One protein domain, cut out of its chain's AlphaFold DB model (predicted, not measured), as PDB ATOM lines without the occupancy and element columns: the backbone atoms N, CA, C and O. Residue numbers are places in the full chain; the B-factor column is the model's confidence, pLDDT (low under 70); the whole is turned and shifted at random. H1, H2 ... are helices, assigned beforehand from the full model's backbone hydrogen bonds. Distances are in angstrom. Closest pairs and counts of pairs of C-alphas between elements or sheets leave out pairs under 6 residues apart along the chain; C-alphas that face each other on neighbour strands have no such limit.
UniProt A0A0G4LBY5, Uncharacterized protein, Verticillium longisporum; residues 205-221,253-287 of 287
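What this domain is: This is residues 205 to 221 and 253 to 287 of the 287 residues of an uncharacterized protein of Verticillium longisporum (UniProt A0A0G4LBY5). A small head of three short helices, H1, H2 and H3, bears one longer helix, H4, as an arm, and residues 277 to 287, at the far end of H4 and beyond it, stick out free of the head. In the head, H1 packs on H3, and H2 and H3 make a corner. The printed part has 52 residues with four named helices, H1, H2, H3 and H4 in that order along the chain, and no named strand; the class is all helix, with 30 residues in named elements. The whole is loose, with a radius of gyration of the C-alphas of 12.5 A, and elongated, spanning 38 by 21 by 15 A.

Where its parts are: The longest helix, H4, holds residues 270 to 283 and measures 19.9 A from first to last C-alpha, from C-alpha 270 at (-14.847, -27.076, 42.111) to C-alpha 283 at (-10.183, -28.497, 22.792). Before it comes H3, residues 263 to 268, 8.5 A long. H2, residues 256 to 261, is also 8.5 A long. H1, residues 208 to 211, measures 4.7 A and begins with C-alpha 208 at (-19.544, -22.175, 47.499).

How they stand to each other: H4 and H3 are close but not clearly touching, their closest C-alphas being those of Lys 267 and Gln 273, 6.6 A apart. Their lines are about perpendicular, at 85 degrees. H4 and H1 are near each other, with 5 pairs of C-alphas within 10 A, while H4 and H2 are apart. H3 and H1 touch, and their closest C-alphas, those of Ala 211 and His 266, are 5.3 A apart. H2 and H3 only just touch, with 3 pairs of C-alphas within 8 A, and touch only at the corner by their link; the closest C-alphas are those of His 259 and His 266, 5.5 A apart, and the lines are about perpendicular, at 77 degrees. H1 and H2 are close but not clearly touching, the closest C-alphas, those of Ala 211 and His 259, being 7.1 A apart. Every backbone pair of O i to N i+4 is within hydrogen-bond range in H2, H3 and H4; H1 is too short for such a pair, and its 1 pair of O i to N i+3 is within range.

The domain as a whole: The two C-alphas farthest apart are those of Glu 221 and Tyr 287, 38.7 A. Residues 277 to 287, of which 277 to 283 belong to H4, stand free; without them the body has 41 residues, spans 27 by 18 by 15 A and has a radius of gyration of 9.2 A. Residues 222 to 252 are cut out, and the C-alphas of residues 221 and 253 are 14.5 A apart across the cut, which lies in the link from H1 to H2. The links from H2 to H3 and from H3 to H4 are tight. The mean pLDDT of the printed part is 89.7, and residues 220 to 221 are under 70.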
ATOM      1  N   GLY A 205     -24.489 -13.780  47.715       89.00
ATOM      2  CA  GLY A 205     -25.758 -14.164  47.074       89.00
ATOM      3  C   GLY A 205     -25.872 -15.655  46.714       89.00
ATOM      4  O   GLY A 205     -26.953 -16.126  46.373       89.00
ATOM      5  N   MET A 206     -24.768 -16.407  46.798       90.44
ATOM      6  CA  MET A 206     -24.712 -17.870  46.755       90.44
ATOM      7  C   MET A 206     -23.418 -18.336  47.439       90.44
ATOM      8  O   MET A 206     -22.344 -17.805  47.153       90.44
ATOM      9  N   SER A 207     -23.483 -19.336  48.324       90.75
ATOM     10  CA  SER A 207     -22.290 -19.903  48.975       90.75
ATOM     11  C   SER A 207     -21.588 -20.938  48.083       90.75
ATOM     12  O   SER A 207     -22.205 -21.524  47.195       90.75
ATOM     13  N   LEU A 208     -20.292 -21.198  48.306       90.12
ATOM     14  CA  LEU A 208     -19.544 -22.175  47.499       90.12
ATOM     15  C   LEU A 208     -20.093 -23.620  47.595       90.12
ATOM     16  O   LEU A 208     -20.139 -24.279  46.556       90.12
ATOM     17  N   PRO A 209     -20.535 -24.133  48.766       89.62
ATOM     18  CA  PRO A 209     -21.143 -25.464  48.853       89.62
ATOM     19  C   PRO A 209     -22.403 -25.597  47.988       89.62
ATOM     20  O   PRO A 209     -22.521 -26.565  47.240       89.62
ATOM     21  N   VAL A 210     -23.283 -24.587  48.010       90.94
ATOM     22  CA  VAL A 210     -24.467 -24.501  47.134       90.94
ATOM     23  C   VAL A 210     -24.037 -24.411  45.665       90.94
ATOM     24  O   VAL A 210     -24.533 -25.155  44.826       90.94
ATOM     25  N   ALA A 211     -23.038 -23.579  45.355       91.56
ATOM     26  CA  ALA A 211     -22.499 -23.422  44.003       91.56
ATOM     27  C   ALA A 211     -21.887 -24.711  43.414       91.56
ATOM     28  O   ALA A 211     -21.721 -24.807  42.197       91.56
ATOM     29  N   ASN A 212     -21.530 -25.677  44.268       90.69
ATOM     30  CA  ASN A 212     -20.945 -26.967  43.905       90.69
ATOM     31  C   ASN A 212     -21.965 -28.127  43.885       90.69
ATOM     32  O   ASN A 212     -21.588 -29.265  43.602       90.69
ATOM     33  N   ARG A 213     -23.243 -27.865  44.188       90.12
ATOM     34  CA  ARG A 213     -24.346 -28.824  44.017       90.12
ATOM     35  C   ARG A 213     -24.756 -28.915  42.540       90.12
ATOM     36  O   ARG A 213     -24.325 -28.123  41.703       90.12
ATOM     37  N   ALA A 214     -25.589 -29.903  42.218       88.31
ATOM     38  CA  ALA A 214     -26.305 -29.910  40.948       88.31
ATOM     39  C   ALA A 214     -27.309 -28.743  40.909       88.31
ATOM     40  O   ALA A 214     -27.890 -28.391  41.938       88.31
ATOM     41  N   VAL A 215     -27.508 -28.168  39.722       87.62
ATOM     42  CA  VAL A 215     -28.516 -27.129  39.474       87.62
ATOM     43  C   VAL A 215     -29.910 -27.737  39.673       87.62
ATOM     44  O   VAL A 215     -30.186 -28.797  39.111       87.62
ATOM     45  N   SER A 216     -30.772 -27.097  40.466       86.81
ATOM     46  CA  SER A 216     -32.099 -27.634  40.819       86.81
ATOM     47  C   SER A 216     -33.156 -27.421  39.734       86.81
ATOM     48  O   SER A 216     -33.970 -28.307  39.487       86.81
ATOM     49  N   SER A 217     -33.126 -26.264  39.069       86.69
ATOM     50  CA  SER A 217     -34.001 -25.914  37.948       86.69
ATOM     51  C   SER A 217     -33.238 -25.112  36.894       86.69
ATOM     52  O   SER A 217     -32.373 -24.299  37.227       86.69
ATOM     53  N   PHE A 218     -33.577 -25.338  35.625       82.62
ATOM     54  CA  PHE A 218     -33.088 -24.571  34.473       82.62
ATOM     55  C   PHE A 218     -34.125 -23.571  33.942       82.62
ATOM     56  O   PHE A 218     -33.862 -22.902  32.948       82.62
ATOM     57  N   GLU A 219     -35.288 -23.479  34.587       78.56
ATOM     58  CA  GLU A 219     -36.330 -22.510  34.256       78.56
ATOM     59  C   GLU A 219     -35.983 -21.140  34.861       78.56
ATOM     60  O   GLU A 219     -35.513 -21.052  36.000       78.56
ATOM     61  N   ASP A 220     -36.229 -20.064  34.110       61.19
ATOM     62  CA  ASP A 220     -36.150 -18.694  34.622       61.19
ATOM     63  C   ASP A 220     -37.400 -18.404  35.470       61.19
ATOM     64  O   ASP A 220     -38.391 -17.846  35.000       61.19
ATOM     65  N   GLU A 221     -37.382 -18.861  36.724       58.38
ATOM     66  CA  GLU A 221     -38.515 -18.731  37.642       58.38
ATOM     67  C   GLU A 221     -38.767 -17.267  38.033       58.38
ATOM     68  O   GLU A 221     -38.001 -16.654  38.782       58.38
ATOM     69  N   SER A 253     -29.748 -26.847  46.975       84.81
ATOM     70  CA  SER A 253     -29.358 -26.643  45.574       84.81
ATOM     71  C   SER A 253     -29.954 -25.335  45.041       84.81
ATOM     72  O   SER A 253     -30.932 -24.830  45.589       84.81
ATOM     73  N   ALA A 254     -29.345 -24.762  44.001       88.81
ATOM     74  CA  ALA A 254     -29.733 -23.468  43.438       88.81
ATOM     75  C   ALA A 254     -30.189 -23.592  41.977       88.81
ATOM     76  O   ALA A 254     -29.721 -24.467  41.243       88.81
ATOM     77  N   SER A 255     -31.081 -22.696  41.545       91.94
ATOM     78  CA  SER A 255     -31.532 -22.634  40.154       91.94
ATOM     79  C   SER A 255     -30.476 -22.000  39.247       91.94
ATOM     80  O   SER A 255     -29.556 -21.300  39.697       91.94
ATOM     81  N   MET A 256     -30.601 -22.222  37.939       89.94
ATOM     82  CA  MET A 256     -29.681 -21.668  36.949       89.94
ATOM     83  C   MET A 256     -29.678 -20.133  36.987       89.94
ATOM     84  O   MET A 256     -28.606 -19.532  36.926       89.94
ATOM     85  N   ALA A 257     -30.837 -19.502  37.205       91.12
ATOM     86  CA  ALA A 257     -30.952 -18.057  37.404       91.12
ATOM     87  C   ALA A 257     -30.121 -17.559  38.607       91.12
ATOM     88  O   ALA A 257     -29.405 -16.556  38.497       91.12
ATOM     89  N   THR A 258     -30.115 -18.285  39.735       91.50
ATOM     90  CA  THR A 258     -29.260 -17.968  40.895       91.50
ATOM     91  C   THR A 258     -27.770 -18.110  40.568       91.50
ATOM     92  O   THR A 258     -26.980 -17.233  40.930       91.50
ATOM     93  N   HIS A 259     -27.371 -19.167  39.851       92.12
ATOM     94  CA  HIS A 259     -25.983 -19.362  39.411       92.12
ATOM     95  C   HIS A 259     -25.514 -18.275  38.427       92.12
ATOM     96  O   HIS A 259     -24.389 -17.783  38.554       92.12
ATOM     97  N   LEU A 260     -26.364 -17.884  37.471       91.75
ATOM     98  CA  LEU A 260     -26.090 -16.834  36.484       91.75
ATOM     99  C   LEU A 260     -26.000 -15.445  37.130       91.75
ATOM    100  O   LEU A 260     -25.118 -14.670  36.765       91.75
ATOM    101  N   SER A 261     -26.837 -15.174  38.135       92.50
ATOM    102  CA  SER A 261     -26.791 -13.950  38.953       92.50
ATOM    103  C   SER A 261     -25.559 -13.883  39.865       92.50
ATOM    104  O   SER A 261     -25.116 -12.800  40.239       92.50
ATOM    105  N   ASN A 262     -24.956 -15.032  40.191       93.00
ATOM    106  CA  ASN A 262     -23.765 -15.154  41.037       93.00
ATOM    107  C   ASN A 262     -22.562 -15.744  40.259       93.00
ATOM    108  O   ASN A 262     -21.966 -16.746  40.686       93.00
ATOM    109  N   PRO A 263     -22.142 -15.139  39.127       91.56
ATOM    110  CA  PRO A 263     -21.240 -15.780  38.171       91.56
ATOM    111  C   PRO A 263     -19.829 -15.998  38.730       91.56
ATOM    112  O   PRO A 263     -19.129 -16.909  38.289       91.56
ATOM    113  N   ALA A 264     -19.405 -15.195  39.713       90.06
ATOM    114  CA  ALA A 264     -18.142 -15.390  40.420       90.06
ATOM    115  C   ALA A 264     -18.158 -16.672  41.269       90.06
ATOM    116  O   ALA A 264     -17.215 -17.455  41.201       90.06
ATOM    117  N   MET A 265     -19.237 -16.919  42.017       91.75
ATOM    118  CA  MET A 265     -19.361 -18.089  42.894       91.75
ATOM    119  C   MET A 265     -19.616 -19.369  42.105       91.75
ATOM    120  O   MET A 265     -18.965 -20.378  42.369       91.75
ATOM    121  N   HIS A 266     -20.455 -19.306  41.063       93.12
ATOM    122  CA  HIS A 266     -20.608 -20.402  40.105       93.12
ATOM    123  C   HIS A 266     -19.249 -20.784  39.487       93.12
ATOM    124  O   HIS A 266     -18.842 -21.937  39.576       93.12
ATOM    125  N   LYS A 267     -18.479 -19.826  38.947       92.31
ATOM    126  CA  LYS A 267     -17.165 -20.121  38.336       92.31
ATOM    127  C   LYS A 267     -16.090 -20.559  39.339       92.31
ATOM    128  O   LYS A 267     -15.158 -21.244  38.930       92.31
ATOM    129  N   ARG A 268     -16.179 -20.183  40.621       91.94
ATOM    130  CA  ARG A 268     -15.255 -20.644  41.682       91.94
ATOM    131  C   ARG A 268     -15.540 -22.075  42.150       91.94
ATOM    132  O   ARG A 268     -14.644 -22.692  42.723       91.94
ATOM    133  N   ALA A 269     -16.743 -22.606  41.923       92.38
ATOM    134  CA  ALA A 269     -17.126 -23.938  42.382       92.38
ATOM    135  C   ALA A 269     -16.219 -25.039  41.782       92.38
ATOM    136  O   ALA A 269     -16.008 -25.051  40.564       92.38
ATOM    137  N   PRO A 270     -15.708 -25.991  42.591       92.19
ATOM    138  CA  PRO A 270     -14.847 -27.076  42.111       92.19
ATOM    139  C   PRO A 270     -15.406 -27.863  40.917       92.19
ATOM    140  O   PRO A 270     -14.650 -28.190  40.003       92.19
ATOM    141  N   VAL A 271     -16.719 -28.119  40.883       91.81
ATOM    142  CA  VAL A 271     -17.392 -28.797  39.762       91.81
ATOM    143  C   VAL A 271     -17.302 -27.998  38.455       91.81
ATOM    144  O   VAL A 271     -16.987 -28.566  37.412       91.81
ATOM    145  N   GLN A 272     -17.481 -26.674  38.498       92.62
ATOM    146  CA  GLN A 272     -17.407 -25.819  37.306       92.62
ATOM    147  C   GLN A 272     -15.963 -25.624  36.828       92.62
ATOM    148  O   GLN A 272     -15.711 -25.582  35.624       92.62
ATOM    149  N   GLN A 273     -15.000 -25.590  37.755       92.94
ATOM    150  CA  GLN A 273     -13.573 -25.641  37.423       92.94
ATOM    151  C   GLN A 273     -13.219 -26.946  36.689       92.94
ATOM    152  O   GLN A 273     -12.598 -26.895  35.631       92.94
ATOM    153  N   ALA A 274     -13.690 -28.101  37.175       92.50
ATOM    154  CA  ALA A 274     -13.461 -29.391  36.520       92.50
ATOM    155  C   ALA A 274     -14.121 -29.485  35.127       92.50
ATOM    156  O   ALA A 274     -13.505 -29.981  34.185       92.50
ATOM    157  N   ILE A 275     -15.340 -28.955  34.960       92.81
ATOM    158  CA  ILE A 275     -16.009 -28.860  33.648       92.81
ATOM    159  C   ILE A 275     -15.198 -27.978  32.681       92.81
ATOM    160  O   ILE A 275     -15.038 -28.325  31.507       92.81
ATOM    161  N   ALA A 276     -14.648 -26.858  33.162       92.50
ATOM    162  CA  ALA A 276     -13.792 -25.980  32.368       92.50
ATOM    163  C   ALA A 276     -12.458 -26.648  31.980       92.50
ATOM    164  O   ALA A 276     -12.058 -26.552  30.818       92.50
ATOM    165  N   ASP A 277     -11.810 -27.365  32.906       92.44
ATOM    166  CA  ASP A 277     -10.599 -28.155  32.640       92.44
ATOM    167  C   ASP A 277     -10.846 -29.193  31.536       92.44
ATOM    168  O   ASP A 277     -10.108 -29.224  30.549       92.44
ATOM    169  N   VAL A 278     -11.912 -29.998  31.654       95.06
ATOM    170  CA  VAL A 278     -12.278 -31.016  30.651       95.06
ATOM    171  C   VAL A 278     -12.555 -30.369  29.296       95.06
ATOM    172  O   VAL A 278     -12.004 -30.805  28.286       95.06
ATOM    173  N   ARG A 279     -13.332 -29.278  29.247       94.62
ATOM    174  CA  ARG A 279     -13.608 -28.544  27.998       94.62
ATOM    175  C   ARG A 279     -12.327 -28.028  27.331       94.62
ATOM    176  O   ARG A 279     -12.211 -28.080  26.105       94.62
ATOM    177  N   MET A 280     -11.370 -27.538  28.118       94.44
ATOM    178  CA  MET A 280     -10.082 -27.055  27.610       94.44
ATOM    179  C   MET A 280      -9.141 -28.193  27.197       94.44
ATOM    180  O   MET A 280      -8.402 -28.028  26.226       94.44
ATOM    181  N   ALA A 281      -9.189 -29.345  27.871       95.25
ATOM    182  CA  ALA A 281      -8.466 -30.549  27.471       95.25
ATOM    183  C   ALA A 281      -8.998 -31.099  26.139       95.25
ATOM    184  O   ALA A 281      -8.223 -31.241  25.198       95.25
ATOM    185  N   THR A 282     -10.315 -31.290  26.004       96.62
ATOM    186  CA  THR A 282     -10.947 -31.730  24.747       96.62
ATOM    187  C   THR A 282     -10.633 -30.781  23.591       96.62
ATOM    188  O   THR A 282     -10.342 -31.238  22.490       96.62
ATOM    189  N   ARG A 283     -10.603 -29.458  23.826       95.31
ATOM    190  CA  ARG A 283     -10.183 -28.497  22.792       95.31
ATOM    191  C   ARG A 283      -8.740 -28.735  22.326       95.31
ATOM    192  O   ARG A 283      -8.512 -28.707  21.127       95.31
ATOM    193  N   LYS A 284      -7.798 -28.997  23.240       95.06
ATOM    194  CA  LYS A 284      -6.377 -29.290  22.935       95.06
ATOM    195  C   LYS A 284      -6.126 -30.677  22.319       95.06
ATOM    196  O   LYS A 284      -4.986 -31.003  22.018       95.06
ATOM    197  N   LEU A 285      -7.158 -31.514  22.202       95.06
ATOM    198  CA  LEU A 285      -7.099 -32.821  21.536       95.06
ATOM    199  C   LEU A 285      -7.734 -32.791  20.133       95.06
ATOM    200  O   LEU A 285      -7.660 -33.781  19.412       95.06
ATOM    201  N   LEU A 286      -8.373 -31.675  19.762       91.38
ATOM    202  CA  LEU A 286      -9.095 -31.477  18.497       91.38
ATOM    203  C   LEU A 286      -8.562 -30.285  17.672       91.38
ATOM    204  O   LEU A 286      -9.082 -30.026  16.589       91.38
ATOM    205  N   TYR A 287      -7.562 -29.566  18.196       77.00
ATOM    206  CA  TYR A 287      -6.847 -28.433  17.596       77.00
ATOM    207  C   TYR A 287      -5.368 -28.513  17.981       77.00
ATOM    208  O   TYR A 287      -4.531 -28.301  17.081       77.00
TER     209      TYR A 287